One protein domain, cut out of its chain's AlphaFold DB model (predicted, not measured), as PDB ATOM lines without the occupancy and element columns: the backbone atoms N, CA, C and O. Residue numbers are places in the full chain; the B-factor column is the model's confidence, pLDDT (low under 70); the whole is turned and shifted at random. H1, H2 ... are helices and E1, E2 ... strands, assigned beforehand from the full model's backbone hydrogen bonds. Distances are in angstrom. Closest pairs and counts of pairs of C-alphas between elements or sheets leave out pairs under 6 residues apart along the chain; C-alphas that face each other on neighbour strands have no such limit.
ATOM      1  N   LYS A 131     -57.096 -35.025  26.666       91.31
ATOM      2  CA  LYS A 131     -56.145 -33.932  26.401       91.31
ATOM      3  C   LYS A 131     -55.813 -33.165  27.681       91.31
ATOM      4  O   LYS A 131     -54.641 -32.954  27.967       91.31
ATOM      5  N   ARG A 132     -56.817 -32.794  28.482       93.62
ATOM      6  CA  ARG A 132     -56.620 -32.106  29.769       93.62
ATOM      7  C   ARG A 132     -55.836 -32.957  30.768       93.62
ATOM      8  O   ARG A 132     -54.937 -32.435  31.424       93.62
ATOM      9  N   TYR A 133     -56.135 -34.253  30.859       93.00
ATOM     10  CA  TYR A 133     -55.373 -35.177  31.696       93.00
ATOM     11  C   TYR A 133     -53.914 -35.259  31.244       93.00
ATOM     12  O   TYR A 133     -53.009 -35.038  32.044       93.00
ATOM     13  N   ALA A 134     -53.668 -35.470  29.955       91.75
ATOM     14  CA  ALA A 134     -52.323 -35.513  29.408       91.75
ATOM     15  C   ALA A 134     -51.557 -34.197  29.644       91.75
ATOM     16  O   ALA A 134     -50.395 -34.217  30.036       91.75
ATOM     17  N   GLU A 135     -52.203 -33.041  29.486       93.12
ATOM     18  CA  GLU A 135     -51.607 -31.732  29.783       93.12
ATOM     19  C   GLU A 135     -51.235 -31.574  31.261       93.12
ATOM     20  O   GLU A 135     -50.182 -31.018  31.577       93.12
ATOM     21  N   SER A 136     -52.036 -32.124  32.177       93.62
ATOM     22  CA  SER A 136     -51.714 -32.121  33.607       93.62
ATOM     23  C   SER A 136     -50.418 -32.878  33.929       93.62
ATOM     24  O   SER A 136     -49.714 -32.490  34.862       93.62
ATOM     25  N   LEU A 137     -50.045 -33.876  33.113       93.19
ATOM     26  CA  LEU A 137     -48.804 -34.638  33.287       93.19
ATOM     27  C   LEU A 137     -47.551 -33.788  33.054       93.19
ATOM     28  O   LEU A 137     -46.490 -34.114  33.583       93.19
ATOM     29  N   LYS A 138     -47.660 -32.664  32.328       92.94
ATOM     30  CA  LYS A 138     -46.529 -31.746  32.120       92.94
ATOM     31  C   LYS A 138     -45.990 -31.169  33.426       92.94
ATOM     32  O   LYS A 138     -44.808 -30.854  33.493       92.94
ATOM     33  N   LYS A 139     -46.841 -31.050  34.453       93.94
ATOM     34  CA  LYS A 139     -46.467 -30.542  35.783       93.94
ATOM     35  C   LYS A 139     -45.455 -31.435  36.498       93.94
ATOM     36  O   LYS A 139     -44.771 -30.968  37.396       93.94
ATOM     37  N   PHE A 140     -45.366 -32.699  36.093       93.75
ATOM     38  CA  PHE A 140     -44.458 -33.684  36.668       93.75
ATOM     39  C   PHE A 140     -43.213 -33.895  35.806       93.75
ATOM     40  O   PHE A 140     -42.510 -34.876  35.998       93.75
ATOM     41  N   ARG A 141     -42.951 -33.040  34.810       93.38
ATOM     42  CA  ARG A 141     -41.739 -33.161  33.996       93.38
ATOM     43  C   ARG A 141     -40.507 -32.843  34.829       93.38
ATOM     44  O   ARG A 141     -40.465 -31.831  35.524       93.38
ATOM     45  N   HIS A 142     -39.484 -33.664  34.653       93.19
ATOM     46  CA  HIS A 142     -38.167 -33.462  35.237       93.19
ATOM     47  C   HIS A 142     -37.117 -33.304  34.130       93.19
ATOM     48  O   HIS A 142     -37.286 -33.870  33.045       93.19
ATOM     49  N   PRO A 143     -36.056 -32.512  34.363       91.25
ATOM     50  CA  PRO A 143     -34.943 -32.418  33.429       91.25
ATOM     51  C   PRO A 143     -34.184 -33.750  33.370       91.25
ATOM     52  O   PRO A 143     -34.105 -34.475  34.359       91.25
ATOM     53  N   GLY A 144     -33.605 -34.057  32.212       91.81
ATOM     54  CA  GLY A 144     -32.803 -35.261  32.010       91.81
ATOM     55  C   GLY A 144     -32.780 -35.695  30.550       91.81
ATOM     56  O   GLY A 144     -33.650 -35.328  29.758       91.81
ATOM     57  N   ASN A 145     -31.776 -36.491  30.201       91.50
ATOM     58  CA  ASN A 145     -31.612 -37.072  28.874       91.50
ATOM     59  C   ASN A 145     -32.390 -38.382  28.734       91.50
ATOM     60  O   ASN A 145     -32.891 -38.674  27.650       91.50
ATOM     61  N   LYS A 146     -32.522 -39.164  29.810       94.25
ATOM     62  CA  LYS A 146     -33.232 -40.446  29.820       94.25
ATOM     63  C   LYS A 146     -34.338 -40.441  30.870       94.25
ATOM     64  O   LYS A 146     -34.097 -40.709  32.042       94.25
ATOM     65  N   ILE A 147     -35.562 -40.175  30.424       95.31
ATOM     66  CA  ILE A 147     -36.763 -40.166  31.265       95.31
ATOM     67  C   ILE A 147     -37.567 -41.440  31.005       95.31
ATOM     68  O   ILE A 147     -38.063 -41.668  29.893       95.31
ATOM     69  N   GLY A 148     -37.673 -42.261  32.047       93.69
ATOM     70  CA  GLY A 148     -38.316 -43.564  32.034       93.69
ATOM     71  C   GLY A 148     -39.785 -43.537  32.411       93.69
ATOM     72  O   GLY A 148     -40.243 -42.659  33.142       93.69
ATOM     73  N   CYS A 149     -40.522 -44.552  31.959       93.75
ATOM     74  CA  CYS A 149     -41.876 -44.809  32.434       93.75
ATOM     75  C   CYS A 149     -42.149 -46.303  32.624       93.75
ATOM     76  O   CYS A 149     -41.767 -47.131  31.794       93.75
ATOM     77  N   ILE A 150     -42.849 -46.616  33.711       92.94
ATOM     78  CA  ILE A 150     -43.432 -47.924  33.982       92.94
ATOM     79  C   ILE A 150     -44.939 -47.757  34.134       92.94
ATOM     80  O   ILE A 150     -45.385 -46.849  34.830       92.94
ATOM     81  N   VAL A 151     -45.714 -48.655  33.531       90.88
ATOM     82  CA  VAL A 151     -47.103 -48.897  33.941       90.88
ATOM     83  C   VAL A 151     -47.136 -50.184  34.754       90.88
ATOM     84  O   VAL A 151     -46.582 -51.184  34.301       90.88
ATOM     85  N   MET A 152     -47.748 -50.156  35.938       90.38
ATOM     86  CA  MET A 152     -47.746 -51.288  36.863       90.38
ATOM     87  C   MET A 152     -49.119 -51.533  37.491       90.38
ATOM     88  O   MET A 152     -49.726 -50.604  38.022       90.38
ATOM     89  N   ASN A 153     -49.596 -52.782  37.496       87.25
ATOM     90  CA  ASN A 153     -50.817 -53.120  38.243       87.25
ATOM     91  C   ASN A 153     -50.567 -53.222  39.761       87.25
ATOM     92  O   ASN A 153     -51.347 -52.697  40.547       87.25
ATOM     93  N   ALA A 154     -49.468 -53.847  40.200       86.38
ATOM     94  CA  ALA A 154     -49.116 -53.981  41.624       86.38
ATOM     95  C   ALA A 154     -50.254 -54.580  42.486       86.38
ATOM     96  O   ALA A 154     -50.625 -54.032  43.523       86.38
ATOM     97  N   ASN A 155     -50.819 -55.711  42.055       85.00
ATOM     98  CA  ASN A 155     -51.968 -56.363  42.691       85.00
ATOM     99  C   ASN A 155     -51.625 -57.764  43.258       85.00
ATOM    100  O   ASN A 155     -51.907 -58.766  42.597       85.00
ATOM    101  N   PRO A 156     -51.038 -57.867  44.468       89.44
ATOM    102  CA  PRO A 156     -50.555 -56.776  45.323       89.44
ATOM    103  C   PRO A 156     -49.133 -56.312  44.952       89.44
ATOM    104  O   PRO A 156     -48.441 -56.933  44.142       89.44
ATOM    105  N   PHE A 157     -48.681 -55.213  45.562       93.56
ATOM    106  CA  PHE A 157     -47.287 -54.776  45.483       93.56
ATOM    107  C   PHE A 157     -46.369 -55.806  46.162       93.56
ATOM    108  O   PHE A 157     -46.706 -56.361  47.205       93.56
ATOM    109  N   THR A 158     -45.209 -56.089  45.563       94.56
ATOM    110  CA  THR A 158     -44.284 -57.139  46.030       94.56
ATOM    111  C   THR A 158     -42.835 -56.673  45.927       94.56
ATOM    112  O   THR A 158     -42.527 -55.708  45.227       94.56
ATOM    113  N   ASN A 159     -41.915 -57.410  46.552       95.25
ATOM    114  CA  ASN A 159     -40.478 -57.150  46.421       95.25
ATOM    115  C   ASN A 159     -39.983 -57.260  44.969       95.25
ATOM    116  O   ASN A 159     -39.057 -56.546  44.593       95.25
ATOM    117  N   GLY A 160     -40.623 -58.089  44.136       95.75
ATOM    118  CA  GLY A 160     -40.330 -58.157  42.702       95.75
ATOM    119  C   GLY A 160     -40.682 -56.855  41.981       95.75
ATOM    120  O   GLY A 160     -39.855 -56.309  41.254       95.75
ATOM    121  N   HIS A 161     -41.868 -56.297  42.247       96.19
ATOM    122  CA  HIS A 161     -42.259 -54.982  41.729       96.19
ATOM    123  C   HIS A 161     -41.278 -53.891  42.167       96.19
ATOM    124  O   HIS A 161     -40.794 -53.118  41.339       96.19
ATOM    125  N   ARG A 162     -40.936 -53.866  43.460       97.25
ATOM    126  CA  ARG A 162     -39.970 -52.917  44.018       97.25
ATOM    127  C   ARG A 162     -38.611 -53.019  43.326       97.25
ATOM    128  O   ARG A 162     -38.058 -51.998  42.926       97.25
ATOM    129  N   TYR A 163     -38.104 -54.237  43.144       96.38
ATOM    130  CA  TYR A 163     -36.847 -54.488  42.446       96.38
ATOM    131  C   TYR A 163     -36.875 -53.924  41.018       96.38
ATOM    132  O   TYR A 163     -35.970 -53.183  40.642       96.38
ATOM    133  N   LEU A 164     -37.936 -54.183  40.246       96.25
ATOM    134  CA  LEU A 164     -38.076 -53.651  38.883       96.25
ATOM    135  C   LEU A 164     -38.064 -52.117  38.847       96.25
ATOM    136  O   LEU A 164     -37.407 -51.525  37.990       96.25
ATOM    137  N   ILE A 165     -38.751 -51.471  39.794       97.25
ATOM    138  CA  ILE A 165     -38.777 -50.007  39.910       97.25
ATOM    139  C   ILE A 165     -37.376 -49.472  40.218       97.25
ATOM    140  O   ILE A 165     -36.928 -48.537  39.559       97.25
ATOM    141  N   GLN A 166     -36.654 -50.087  41.160       97.06
ATOM    142  CA  GLN A 166     -35.283 -49.688  41.492       97.06
ATOM    143  C   GLN A 166     -34.336 -49.819  40.298       97.06
ATOM    144  O   GLN A 166     -33.592 -48.885  40.001       97.06
ATOM    145  N   GLN A 167     -34.379 -50.954  39.595       96.62
ATOM    146  CA  GLN A 167     -33.523 -51.190  38.432       96.62
ATOM    147  C   GLN A 167     -33.802 -50.177  37.316       96.62
ATOM    148  O   GLN A 167     -32.868 -49.651  36.711       96.62
ATOM    149  N   ALA A 168     -35.073 -49.861  37.061       95.31
ATOM    150  CA  ALA A 168     -35.440 -48.865  36.061       95.31
ATOM    151  C   ALA A 168     -35.040 -47.439  36.478       95.31
ATOM    152  O   ALA A 168     -34.533 -46.686  35.646       95.31
ATOM    153  N   ALA A 169     -35.214 -47.078  37.755       96.38
ATOM    154  CA  ALA A 169     -34.852 -45.761  38.283       96.38
ATOM    155  C   ALA A 169     -33.333 -45.538  38.280       96.38
ATOM    156  O   ALA A 169     -32.872 -44.432  38.015       96.38
ATOM    157  N   ALA A 170     -32.539 -46.587  38.515       96.00
ATOM    158  CA  ALA A 170     -31.082 -46.522  38.421       96.00
ATOM    159  C   ALA A 170     -30.583 -46.292  36.983       96.00
ATOM    160  O   ALA A 170     -29.502 -45.746  36.783       96.00
ATOM    161  N   GLN A 171     -31.371 -46.692  35.983       94.75
ATOM    162  CA  GLN A 171     -31.024 -46.576  34.567       94.75
ATOM    163  C   GLN A 171     -31.555 -45.301  33.903       94.75
ATOM    164  O   GLN A 171     -31.328 -45.132  32.702       94.75
ATOM    165  N   CYS A 172     -32.284 -44.451  34.624       95.62
ATOM    166  CA  CYS A 172     -32.907 -43.238  34.101       95.62
ATOM    167  C   CYS A 172     -32.527 -42.026  34.961       95.62
ATOM    168  O   CYS A 172     -32.279 -42.149  36.159       95.62
ATOM    169  N   ASP A 173     -32.546 -40.841  34.358       96.81
ATOM    170  CA  ASP A 173     -32.410 -39.580  35.090       96.81
ATOM    171  C   ASP A 173     -33.660 -39.302  35.934       96.81
ATOM    172  O   ASP A 173     -33.581 -38.709  37.006       96.81
ATOM    173  N   TRP A 174     -34.820 -39.769  35.464       97.50
ATOM    174  CA  TRP A 174     -36.068 -39.770  36.219       97.50
ATOM    175  C   TRP A 174     -36.972 -40.919  35.779       97.50
ATOM    176  O   TRP A 174     -36.993 -41.270  34.597       97.50
ATOM    177  N   LEU A 175     -37.742 -41.488  36.704       97.44
ATOM    178  CA  LEU A 175     -38.702 -42.554  36.427       97.44
ATOM    179  C   LEU A 175     -40.125 -42.128  36.801       97.44
ATOM    180  O   LEU A 175     -40.393 -41.716  37.925       97.44
ATOM    181  N   HIS A 176     -41.061 -42.286  35.869       97.06
ATOM    182  CA  HIS A 176     -42.493 -42.154  36.121       97.06
ATOM    183  C   HIS A 176     -43.121 -43.537  36.305       97.06
ATOM    184  O   HIS A 176     -43.089 -44.356  35.391       97.06
ATOM    185  N   LEU A 177     -43.726 -43.795  37.459       96.06
ATOM    186  CA  LEU A 177     -44.479 -45.017  37.726       96.06
ATOM    187  C   LEU A 177     -45.974 -44.713  37.682       96.06
ATOM    188  O   LEU A 177     -46.477 -43.987  38.528       96.06
ATOM    189  N   PHE A 178     -46.686 -45.272  36.715       94.50
ATOM    190  CA  PHE A 178     -48.128 -45.144  36.567       94.50
ATOM    191  C   PHE A 178     -48.824 -46.404  37.071       94.50
ATOM    192  O   PHE A 178     -48.556 -47.496  36.570       94.50
ATOM    193  N   LEU A 179     -49.737 -46.266  38.034       92.44
ATOM    194  CA  LEU A 179     -50.511 -47.408  38.517       92.44
ATOM    195  C   LEU A 179     -51.750 -47.673  37.660       92.44
ATOM    196  O   LEU A 179     -52.399 -46.747  37.181       92.44
ATOM    197  N   VAL A 180     -52.103 -48.947  37.488       89.06
ATOM    198  CA  VAL A 180     -53.375 -49.337  36.866       89.06
ATOM    199  C   VAL A 180     -54.491 -49.221  37.904       89.06
ATOM    200  O   VAL A 180     -54.463 -49.881  38.949       89.06
ATOM    201  N   LYS A 181     -55.492 -48.388  37.602       85.44
ATOM    202  CA  LYS A 181     -56.713 -48.280  38.401       85.44
ATOM    203  C   LYS A 181     -57.663 -49.408  37.991       85.44
ATOM    204  O   LYS A 181     -58.172 -49.419  36.877       85.44
ATOM    205  N   GLU A 182     -57.837 -50.391  38.868       75.31
ATOM    206  CA  GLU A 182     -58.664 -51.575  38.616       75.31
ATOM    207  C   GLU A 182     -59.383 -51.981  39.909       75.31
ATOM    208  O   GLU A 182     -58.734 -52.378  40.882       75.31
ATOM    209  N   ASP A 183     -60.714 -51.899  39.902       63.72
ATOM    210  CA  ASP A 183     -61.556 -52.176  41.076       63.72
ATOM    211  C   ASP A 183     -62.043 -53.638  41.142       63.72
ATOM    212  O   ASP A 183     -62.577 -54.069  42.157       63.72
ATOM    213  N   SER A 184     -61.789 -54.448  40.106       63.03
ATOM    214  CA  SER A 184     -62.075 -55.897  40.069       63.03
ATOM    215  C   SER A 184     -61.006 -56.766  40.749       63.03
ATOM    216  O   SER A 184     -60.937 -57.974  40.525       63.03
ATOM    217  N   SER A 185     -60.135 -56.164  41.560       63.62
ATOM    218  CA  SER A 185     -58.975 -56.831  42.150       63.62
ATOM    219  C   SER A 185     -59.240 -57.343  43.568       63.62
ATOM    220  O   SER A 185     -60.069 -56.813  44.299       63.62
ATOM    221  N   ARG A 186     -58.493 -58.379  43.987       73.56
ATOM    222  CA  ARG A 186     -58.520 -58.883  45.375       73.56
ATOM    223  C   ARG A 186     -58.090 -57.813  46.391       73.56
ATOM    224  O   ARG A 186     -58.499 -57.888  47.544       73.56
ATOM    225  N   PHE A 187     -57.260 -56.858  45.967       81.62
ATOM    226  CA  PHE A 187     -56.760 -55.762  46.793       81.62
ATOM    227  C   PHE A 187     -57.282 -54.419  46.271       81.62
ATOM    228  O   PHE A 187     -56.956 -54.070  45.132       81.62
ATOM    229  N   PRO A 188     -58.031 -53.649  47.082       88.19
ATOM    230  CA  PRO A 188     -58.536 -52.337  46.691       88.19
ATOM    231  C   PRO A 188     -57.446 -51.434  46.109       88.19
ATOM    232  O   PRO A 188     -56.295 -51.454  46.548       88.19
ATOM    233  N   TYR A 189     -57.806 -50.616  45.119       90.31
ATOM    234  CA  TYR A 189     -56.852 -49.732  44.448       90.31
ATOM    235  C   TYR A 189     -56.122 -48.787  45.420       90.31
ATOM    236  O   TYR A 189     -54.910 -48.614  45.298       90.31
ATOM    237  N   GLU A 190     -56.826 -48.210  46.398       92.00
ATOM    238  CA  GLU A 190     -56.201 -47.308  47.377       92.00
ATOM    239  C   GLU A 190     -55.192 -48.039  48.279       92.00
ATOM    240  O   GLU A 190     -54.118 -47.499  48.535       92.00
ATOM    241  N   ASP A 191     -55.461 -49.293  48.659       92.00
ATOM    242  CA  ASP A 191     -54.512 -50.113  49.424       92.00
ATOM    243  C   ASP A 191     -53.270 -50.443  48.585       92.00
ATOM    244  O   ASP A 191     -52.137 -50.344  49.060       92.00
ATOM    245  N   ARG A 192     -53.455 -50.792  47.302       92.56
ATOM    246  CA  ARG A 192     -52.338 -51.030  46.370       92.56
ATOM    247  C   ARG A 192     -51.475 -49.782  46.203       92.56
ATOM    248  O   ARG A 192     -50.249 -49.882  46.226       92.56
ATOM    249  N   LEU A 193     -52.099 -48.614  46.052       94.69
ATOM    250  CA  LEU A 193     -51.398 -47.338  45.947       94.69
ATOM    251  C   LEU A 193     -50.602 -47.024  47.217       94.69
ATOM    252  O   LEU A 193     -49.438 -46.642  47.111       94.69
ATOM    253  N   ASP A 194     -51.198 -47.192  48.397       95.38
ATOM    254  CA  ASP A 194     -50.522 -46.960  49.677       95.38
ATOM    255  C   ASP A 194     -49.295 -47.873  49.841       95.38
ATOM    256  O   ASP A 194     -48.206 -47.400  50.179       95.38
ATOM    257  N   LEU A 195     -49.429 -49.159  49.499       95.44
ATOM    258  CA  LEU A 195     -48.314 -50.108  49.511       95.44
ATOM    259  C   LEU A 195     -47.193 -49.710  48.547       95.44
ATOM    260  O   LEU A 195     -46.020 -49.808  48.910       95.44
ATOM    261  N   VAL A 196     -47.529 -49.248  47.337       96.88
ATOM    262  CA  VAL A 196     -46.535 -48.751  46.373       96.88
ATOM    263  C   VAL A 196     -45.832 -47.520  46.936       96.88
ATOM    264  O   VAL A 196     -44.608 -47.507  46.988       96.88
ATOM    265  N   LEU A 197     -46.580 -46.517  47.406       97.62
ATOM    266  CA  LEU A 197     -46.013 -45.273  47.936       97.62
ATOM    267  C   LEU A 197     -45.052 -45.540  49.099       97.62
ATOM    268  O   LEU A 197     -43.932 -45.029  49.091       97.62
ATOM    269  N   LYS A 198     -45.452 -46.381  50.060       97.38
ATOM    270  CA  LYS A 198     -44.600 -46.785  51.190       97.38
ATOM    271  C   LYS A 198     -43.396 -47.600  50.728       97.38
ATOM    272  O   LYS A 198     -42.277 -47.353  51.167       97.38
ATOM    273  N   GLY A 199     -43.613 -48.552  49.824       97.12
ATOM    274  CA  GLY A 199     -42.583 -49.458  49.327       97.12
ATOM    275  C   GLY A 199     -41.548 -48.810  48.406       97.12
ATOM    276  O   GLY A 199     -40.490 -49.402  48.182       97.12
ATOM    277  N   THR A 200     -41.830 -47.619  47.877       97.88
ATOM    278  CA  THR A 200     -40.925 -46.871  46.995       97.88
ATOM    279  C   THR A 200     -40.453 -45.540  47.573       97.88
ATOM    280  O   THR A 200     -39.795 -44.786  46.861       97.88
ATOM    281  N   ALA A 201     -40.787 -45.223  48.826       97.25
ATOM    282  CA  ALA A 201     -40.484 -43.927  49.438       97.25
ATOM    283  C   ALA A 201     -38.978 -43.607  49.477       97.25
ATOM    284  O   ALA A 201     -38.589 -42.443  49.419       97.25
ATOM    285  N   ASP A 202     -38.136 -44.638  49.552       97.44
ATOM    286  CA  ASP A 202     -36.679 -44.524  49.603       97.44
ATOM    287  C   ASP A 202     -36.008 -44.500  48.216       97.44
ATOM    288  O   ASP A 202     -34.795 -44.318  48.122       97.44
ATOM    289  N   ILE A 203     -36.767 -44.676  47.127       97.69
ATOM    290  CA  ILE A 203     -36.224 -44.706  45.765       97.69
ATOM    291  C   ILE A 203     -36.116 -43.266  45.231       97.69
ATOM    292  O   ILE A 203     -37.143 -42.627  44.987       97.69
ATOM    293  N   PRO A 204     -34.901 -42.734  44.996       96.25
ATOM    294  CA  PRO A 204     -34.739 -41.377  44.485       96.25
ATOM    295  C   PRO A 204     -35.151 -41.282  43.007       96.25
ATOM    296  O   PRO A 204     -35.081 -42.260  42.264       96.25
ATOM    297  N   ARG A 205     -35.495 -40.065  42.557       96.06
ATOM    298  CA  ARG A 205     -35.807 -39.740  41.143       96.06
ATOM    299  C   ARG A 205     -36.987 -40.541  40.576       96.06
ATOM    300  O   ARG A 205     -36.980 -40.962  39.419       96.06
ATOM    301  N   LEU A 206     -38.003 -40.743  41.410       97.75
ATOM    302  CA  LEU A 206     -39.228 -41.465  41.093       97.75
ATOM    303  C   LEU A 206     -40.447 -40.565  41.322       97.75
ATOM    304  O   LEU A 206     -40.593 -39.963  42.382       97.75
ATOM    305  N   THR A 207     -41.364 -40.531  40.358       97.44
ATOM    306  CA  THR A 207     -42.711 -39.971  40.541       97.44
ATOM    307  C   THR A 207     -43.743 -41.075  40.402       97.44
ATOM    308  O   THR A 207     -43.875 -41.667  39.329       97.44
ATOM    309  N   VAL A 208     -44.509 -41.319  41.464       96.94
ATOM    310  CA  VAL A 208     -45.653 -42.238  41.439       96.94
ATOM    311  C   VAL A 208     -46.910 -41.466  41.038       96.94
ATOM    312  O   VAL A 208     -47.304 -40.505  41.695       96.94
ATOM    313  N   HIS A 209     -47.542 -41.890  39.949       95.50
ATOM    314  CA  HIS A 209     -48.792 -41.347  39.432       95.50
ATOM    315  C   HIS A 209     -49.944 -42.238  39.870       95.50
ATOM    316  O   HIS A 209     -49.937 -43.451  39.629       95.50
ATOM    317  N   ARG A 210     -50.974 -41.614  40.448       93.12
ATOM    318  CA  ARG A 210     -52.272 -42.265  40.629       93.12
ATOM    319  C   ARG A 210     -52.789 -42.748  39.272       93.12
ATOM    320  O   ARG A 210     -52.669 -42.047  38.263       93.12
ATOM    321  N   GLY A 211     -53.375 -43.938  39.270       88.81
ATOM    322  CA  GLY A 211     -54.030 -44.500  38.107       88.81
ATOM    323  C   GLY A 211     -55.196 -43.641  37.642       88.81
ATOM    324  O   GLY A 211     -55.888 -42.996  38.431       88.81
ATOM    325  N   SER A 212     -55.388 -43.629  36.330       89.06
ATOM    326  CA  SER A 212     -56.489 -42.939  35.672       89.06
ATOM    327  C   SER A 212     -57.272 -43.911  34.805       89.06
ATOM    328  O   SER A 212     -56.788 -44.988  34.468       89.06
ATOM    329  N   GLU A 213     -58.452 -43.474  34.379       87.31
ATOM    330  CA  GLU A 213     -59.314 -44.212  33.450       87.31
ATOM    331  C   GLU A 213     -58.671 -44.432  32.062       87.31
ATOM    332  O   GLU A 213     -59.166 -45.219  31.265       87.31
ATOM    333  N   TYR A 214     -57.563 -43.744  31.755       88.75
ATOM    334  CA  TYR A 214     -56.867 -43.836  30.465       88.75
ATOM    335  C   TYR A 214     -55.725 -44.858  30.456       88.75
ATOM    336  O   TYR A 214     -55.075 -45.040  29.428       88.75
ATOM    337  N   ILE A 215     -55.457 -45.511  31.588       86.88
ATOM    338  CA  ILE A 215     -54.553 -46.659  31.657       86.88
ATOM    339  C   ILE A 215     -55.436 -47.900  31.663       86.88
ATOM    340  O   ILE A 215     -55.965 -48.296  32.698       86.88
ATOM    341  N   ILE A 216     -55.625 -48.481  30.481       79.62
ATOM    342  CA  ILE A 216     -56.636 -49.516  30.264       79.62
ATOM    343  C   ILE A 216     -56.207 -50.808  30.957       79.62
ATOM    344  O   ILE A 216     -55.134 -51.339  30.669       79.62
ATOM    345  N   SER A 217     -57.029 -51.332  31.864       73.81
ATOM    346  CA  SER A 217     -56.789 -52.650  32.447       73.81
ATOM    347  C   SER A 217     -57.287 -53.740  31.500       73.81
ATOM    348  O   SER A 217     -58.208 -53.547  30.705       73.81
ATOM    349  N   ARG A 218     -56.690 -54.930  31.591       70.50
ATOM    350  CA  ARG A 218     -57.165 -56.086  30.825       70.50
ATOM    351  C   ARG A 218     -58.572 -56.518  31.256       70.50
ATOM    352  O   ARG A 218     -59.313 -57.029  30.428       70.50
ATOM    353  N   ALA A 219     -58.937 -56.309  32.522       62.25
ATOM    354  CA  ALA A 219     -60.238 -56.699  33.064       62.25
ATOM    355  C   ALA A 219     -61.391 -55.822  32.558       62.25
ATOM    356  O   ALA A 219     -62.520 -56.293  32.442       62.25
ATOM    357  N   THR A 220     -61.121 -54.554  32.235       66.38
ATOM    358  CA  THR A 220     -62.133 -53.655  31.670       66.38
ATOM    359  C   THR A 220     -62.173 -53.692  30.144       66.38
ATOM    360  O   THR A 220     -63.175 -53.269  29.558       66.38
ATOM    361  N   PHE A 221     -61.135 -54.247  29.505       76.19
ATOM    362  CA  PHE A 221     -61.085 -54.420  28.060       76.19
ATOM    363  C   PHE A 221     -62.182 -55.388  27.584       76.19
ATOM    364  O   PHE A 221     -62.300 -56.496  28.111       76.19
ATOM    365  N   PRO A 222     -63.004 -55.004  26.598       70.81
ATOM    366  CA  PRO A 222     -64.132 -55.822  26.198       70.81
ATOM    367  C   PRO A 222     -63.725 -56.937  25.250       70.81
ATOM    368  O   PRO A 222     -63.134 -56.708  24.197       70.81
ATOM    369  N   CYS A 223     -64.149 -58.144  25.601       76.81
ATOM    370  CA  CYS A 223     -64.019 -59.331  24.759       76.81
ATOM    371  C   CYS A 223     -65.329 -59.667  24.030       76.81
ATOM    372  O   CYS A 223     -65.358 -60.537  23.172       76.81
ATOM    373  N   TYR A 224     -66.428 -58.989  24.366       75.00
ATOM    374  CA  TYR A 224     -67.781 -59.426  24.019       75.00
ATOM    375  C   TYR A 224     -68.133 -59.341  22.524       75.00
ATOM    376  O   TYR A 224     -69.104 -59.961  22.101       75.00
ATOM    377  N   PHE A 225     -67.354 -58.609  21.725       80.25
ATOM    378  CA  PHE A 225     -67.487 -58.532  20.263       80.25
ATOM    379  C   PHE A 225     -66.308 -59.173  19.509       80.25
ATOM    380  O   PHE A 225     -66.274 -59.106  18.282       80.25
ATOM    381  N   ILE A 226     -65.334 -59.779  20.207       77.69
ATOM    382  CA  ILE A 226     -64.152 -60.413  19.601       77.69
ATOM    383  C   ILE A 226     -64.140 -61.900  19.965       77.69
ATOM    384  O   ILE A 226     -63.990 -62.261  21.127       77.69
ATOM    385  N   LYS A 227     -64.263 -62.773  18.960       74.81
ATOM    386  CA  LYS A 227     -64.339 -64.232  19.165       74.81
ATOM    387  C   LYS A 227     -62.965 -64.879  19.414       74.81
ATOM    388  O   LYS A 227     -62.883 -65.910  20.073       74.81
ATOM    389  N   GLU A 228     -61.884 -64.275  18.918       78.88
ATOM    390  CA  GLU A 228     -60.528 -64.839  18.980       78.88
ATOM    391  C   GLU A 228     -59.658 -64.211  20.079       78.88
ATOM    392  O   GLU A 228     -59.417 -63.001  20.106       78.88
ATOM    393  N   GLN A 229     -59.094 -65.049  20.959       74.06
ATOM    394  CA  GLN A 229     -58.271 -64.594  22.088       74.06
ATOM    395  C   GLN A 229     -56.976 -63.882  21.662       74.06
ATOM    396  O   GLN A 229     -56.520 -62.961  22.346       74.06
ATOM    397  N   SER A 230     -56.383 -64.288  20.538       75.81
ATOM    398  CA  SER A 230     -55.228 -63.622  19.922       75.81
ATOM    399  C   SER A 230     -55.568 -62.185  19.519       75.81
ATOM    400  O   SER A 230     -54.814 -61.266  19.843       75.81
ATOM    401  N   VAL A 231     -56.730 -61.980  18.894       78.25
ATOM    402  CA  VAL A 231     -57.232 -60.667  18.466       78.25
ATOM    403  C   VAL A 231     -57.565 -59.793  19.674       78.25
ATOM    404  O   VAL A 231     -57.197 -58.621  19.681       78.25
ATOM    405  N   ILE A 232     -58.159 -60.355  20.734       78.75
ATOM    406  CA  ILE A 232     -58.384 -59.642  22.005       78.75
ATOM    407  C   ILE A 232     -57.059 -59.111  22.561       78.75
ATOM    408  O   ILE A 232     -56.950 -57.928  22.885       78.75
ATOM    409  N   ASN A 233     -56.043 -59.975  22.659       76.25
ATOM    410  CA  ASN A 233     -54.733 -59.593  23.187       76.25
ATOM    411  C   ASN A 233     -54.091 -58.498  22.331       76.25
ATOM    412  O   ASN A 233     -53.570 -57.526  22.875       76.25
ATOM    413  N   HIS A 234     -54.163 -58.644  21.007       79.56
ATOM    414  CA  HIS A 234     -53.642 -57.661  20.067       79.56
ATOM    415  C   HIS A 234     -54.331 -56.303  20.229       79.56
ATOM    416  O   HIS A 234     -53.647 -55.302  20.431       79.56
ATOM    417  N   CYS A 235     -55.666 -56.269  20.235       80.06
ATOM    418  CA  CYS A 235     -56.428 -55.029  20.358       80.06
ATOM    419  C   CYS A 235     -56.196 -54.349  21.709       80.06
ATOM    420  O   CYS A 235     -56.000 -53.137  21.752       80.06
ATOM    421  N   TYR A 236     -56.158 -55.117  22.802       81.94
ATOM    422  CA  TYR A 236     -55.814 -54.591  24.121       81.94
ATOM    423  C   TYR A 236     -54.444 -53.910  24.099       81.94
ATOM    424  O   TYR A 236     -54.329 -52.741  24.466       81.94
ATOM    425  N   THR A 237     -53.414 -54.624  23.634       78.50
ATOM    426  CA  THR A 237     -52.053 -54.091  23.555       78.50
ATOM    427  C   THR A 237     -51.985 -52.869  22.646       78.50
ATOM    428  O   THR A 237     -51.340 -51.886  22.994       78.50
ATOM    429  N   GLU A 238     -52.662 -52.887  21.502       82.50
ATOM    430  CA  GLU A 238     -52.647 -51.778  20.557       82.50
ATOM    431  C   GLU A 238     -53.330 -50.525  21.117       82.50
ATOM    432  O   GLU A 238     -52.737 -49.448  21.076       82.50
ATOM    433  N   ILE A 239     -54.540 -50.651  21.670       84.81
ATOM    434  CA  ILE A 239     -55.300 -49.536  22.256       84.81
ATOM    435  C   ILE A 239     -54.524 -48.913  23.413       84.81
ATOM    436  O   ILE A 239     -54.333 -47.695  23.455       84.81
ATOM    437  N   ASP A 240     -54.038 -49.752  24.322       83.00
ATOM    438  CA  ASP A 240     -53.297 -49.312  25.490       83.00
ATOM    439  C   ASP A 240     -51.984 -48.610  25.106       83.00
ATOM    440  O   ASP A 240     -51.712 -47.490  25.552       83.00
ATOM    441  N   LEU A 241     -51.204 -49.207  24.198       80.38
ATOM    442  CA  LEU A 241     -49.978 -48.588  23.704       80.38
ATOM    443  C   LEU A 241     -50.263 -47.307  22.925       80.38
ATOM    444  O   LEU A 241     -49.485 -46.361  23.048       80.38
ATOM    445  N   LYS A 242     -51.342 -47.240  22.135       85.50
ATOM    446  CA  LYS A 242     -51.729 -46.021  21.414       85.50
ATOM    447  C   LYS A 242     -52.044 -44.901  22.397       85.50
ATOM    448  O   LYS A 242     -51.421 -43.847  22.296       85.50
ATOM    449  N   ILE A 243     -52.918 -45.130  23.380       85.81
ATOM    450  CA  ILE A 243     -53.257 -44.108  24.382       85.81
ATOM    451  C   ILE A 243     -52.003 -43.677  25.141       85.81
ATOM    452  O   ILE A 243     -51.675 -42.487  25.193       85.81
ATOM    453  N   PHE A 244     -51.255 -44.640  25.682       85.50
ATOM    454  CA  PHE A 244     -50.108 -44.327  26.515       85.50
ATOM    455  C   PHE A 244     -49.002 -43.625  25.722       85.50
ATOM    456  O   PHE A 244     -48.516 -42.576  26.142       85.50
ATOM    457  N   ARG A 245     -48.600 -44.153  24.558       83.06
ATOM    458  CA  ARG A 245     -47.497 -43.580  23.765       83.06
ATOM    459  C   ARG A 245     -47.868 -42.239  23.146       83.06
ATOM    460  O   ARG A 245     -47.032 -41.338  23.166       83.06
ATOM    461  N   GLN A 246     -49.072 -42.107  22.590       81.50
ATOM    462  CA  GLN A 246     -49.465 -40.886  21.883       81.50
ATOM    463  C   GLN A 246     -49.751 -39.744  22.861       81.50
ATOM    464  O   GLN A 246     -49.285 -38.623  22.642       81.50
ATOM    465  N   TYR A 247     -50.453 -40.023  23.964       82.75
ATOM    466  CA  TYR A 247     -50.965 -38.972  24.842       82.75
ATOM    467  C   TYR A 247     -50.199 -38.836  26.154       82.75
ATOM    468  O   TYR A 247     -49.888 -37.716  26.552       82.75
ATOM    469  N   LEU A 248     -49.881 -39.934  26.841       86.50
ATOM    470  CA  LEU A 248     -49.390 -39.850  28.223       86.50
ATOM    471  C   LEU A 248     -47.866 -39.711  28.287       86.50
ATOM    472  O   LEU A 248     -47.340 -38.760  28.866       86.50
ATOM    473  N   ARG A 249     -47.155 -40.620  27.614       83.81
ATOM    474  CA  ARG A 249     -45.691 -40.711  27.596       83.81
ATOM    475  C   ARG A 249     -45.043 -39.405  27.137       83.81
ATOM    476  O   ARG A 249     -44.159 -38.875  27.807       83.81
ATOM    477  N   SER A 250     -45.496 -38.868  26.004       81.81
ATOM    478  CA  SER A 250     -44.947 -37.644  25.410       81.81
ATOM    479  C   SER A 250     -45.146 -36.427  26.323       81.81
ATOM    480  O   SER A 250     -44.249 -35.591  26.476       81.81
ATOM    481  N   ARG A 251     -46.299 -36.332  26.995       87.88
ATOM    482  CA  ARG A 251     -46.613 -35.211  27.888       87.88
ATOM    483  C   ARG A 251     -45.901 -35.297  29.229       87.88
ATOM    484  O   ARG A 251     -45.446 -34.258  29.699       87.88
ATOM    485  N   ALA A 252     -45.667 -36.498  29.747       78.81
ATOM    486  CA  ALA A 252     -44.784 -36.721  30.892       78.81
ATOM    487  C   ALA A 252     -43.292 -36.465  30.576       78.81
ATOM    488  O   ALA A 252     -42.486 -36.356  31.488       78.81
ATOM    489  N   GLY A 253     -42.916 -36.317  29.297       81.75
ATOM    490  CA  GLY A 253     -41.523 -36.096  28.884       81.75
ATOM    491  C   GLY A 253     -40.699 -37.381  28.772       81.75
ATOM    492  O   GLY A 253     -39.486 -37.317  28.610       81.75
ATOM    493  N   CYS A 254     -41.344 -38.548  28.825       83.56
ATOM    494  CA  CYS A 254     -40.680 -39.844  28.793       83.56
ATOM    495  C   CYS A 254     -40.180 -40.190  27.382       83.56
ATOM    496  O   CYS A 254     -40.952 -40.259  26.417       83.56
ATOM    497  N   ASN A 255     -38.887 -40.470  27.259       84.38
ATOM    498  CA  ASN A 255     -38.223 -40.720  25.981       84.38
ATOM    499  C   ASN A 255     -37.573 -42.113  25.883       84.38
ATOM    500  O   ASN A 255     -37.244 -42.535  24.775       84.38
ATOM    501  N   SER A 256     -37.501 -42.876  26.978       79.81
ATOM    502  CA  SER A 256     -37.062 -44.276  26.954       79.81
ATOM    503  C   SER A 256     -38.163 -45.237  26.466       79.81
ATOM    504  O   SER A 256     -39.336 -44.854  26.371       79.81
ATOM    505  N   PRO A 257     -37.832 -46.512  26.183       76.81
ATOM    506  CA  PRO A 257     -38.832 -47.565  26.017       76.81
ATOM    507  C   PRO A 257     -39.780 -47.640  27.222       76.81
ATOM    508  O   PRO A 257     -39.363 -47.400  28.356       76.81
ATOM    509  N   LEU A 258     -41.051 -47.946  26.951       76.38
ATOM    510  CA  LEU A 258     -42.066 -48.199  27.972       76.38
ATOM    511  C   LEU A 258     -41.915 -49.636  28.471       76.38
ATOM    512  O   LEU A 258     -41.895 -50.555  27.654       76.38
ATOM    513  N   CYS A 259     -41.917 -49.817  29.789       75.88
ATOM    514  CA  CYS A 259     -42.074 -51.128  30.406       75.88
ATOM    515  C   CYS A 259     -43.463 -51.224  31.055       75.88
ATOM    516  O   CYS A 259     -43.845 -50.347  31.828       75.88
ATOM    517  N   ARG A 260     -44.232 -52.269  30.742       76.81
ATOM    518  CA  ARG A 260     -45.563 -52.513  31.320       76.81
ATOM    519  C   ARG A 260     -45.550 -53.849  32.062       76.81
ATOM    520  O   ARG A 260     -45.172 -54.845  31.451       76.81
ATOM    521  N   TYR A 261     -45.944 -53.840  33.338       60.12
ATOM    522  CA  TYR A 261     -45.924 -54.993  34.248       60.12
ATOM    523  C   TYR A 261     -47.266 -55.198  34.961       60.12
ATOM    524  O   TYR A 261     -47.888 -54.203  35.404       60.12
TER     525      TYR A 261
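Overview. This is residues 131 to 261 of the 261 residues of a protein of Escherichia coli (UniProt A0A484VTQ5). What does the model look like? A small parallel sheet of four strands forms the middle of three layers, with H2 and H3 over one face and residues 241 to 252 of the long helix H4 over the other. H1 packs on residues 247 to 252 of H4. What is it built of? The printed part has 131 residues, of mixed class, with named elements in the order H1, E1, H2, E2, H3, E3, H4, E4; the sheet runs E3, E2, E1, E4. How large is it? It is compact, with a radius of gyration of the C-alphas of 14.9 A and spans of 45 by 30 by 25 A.

Arrangement. Where is the first helix? H1, residues 131 to 140, only grazes the sheet, with residues 137 to 140. It touches residues 247 to 252 alone of H4, residues 229 to 252, at a steep tilt of 57 degrees, the same way; the closest C-alphas, of Leu 137 and Ala 252, are 5.1 A apart. How do the strands pair? E1, residues 147 to 152, is parallel to E2, residues 174 to 179, with N 148 and O 174 at 2.8 A. Edge strand E3, residues 206 to 209, is parallel to E2, with N 209 and O 177 at 2.7 A; edge strand E4, residues 258 to 260, is parallel to E1, with N 151 and O 259 at 3.0 A. Which helices are on the faces? H2, residues 159 to 170, runs along the strands over E1 and E2 at a height over the sheet of 9.3 A, and H3, residues 189 to 199, is on the same face at 9.4 A. H4 is on the opposite face at 9.6 A, slantwise to E4 at 46 degrees on the local plane, with a kink of 36 degrees near residue 245. How do the links and backbones run? E1, H2, E2 and E2, H3, E3 are strand-helix-strand units, a helix between parallel neighbour strands, and E3, H4, E4 is a split one, with E2 and E1 between its strands; each crossover is right-handed. Each O i to N i+4 pair is within hydrogen-bond range in H2 and H3, against 3 of 6 in H1 and 17 of 20 in H4.

Along the chain. Where do the elements begin and end? H1 begins at C-alpha 131, (-56.145, -33.932, 26.401), and E4 ends at C-alpha 260, (-45.563, -52.513, 31.320). How long are the longer ones? From first to last C-alpha H4 measures 32.2 A, E1 16.6 A and H2 16.3 A.

Size, cuts and confidence. Which link is long? Residues 210 to 228, between E3 and H4, form a long link, and the printed part has no cut. Where is confidence low? The pLDDT is under 70 at residues 183 to 185, 219 to 220 and 261.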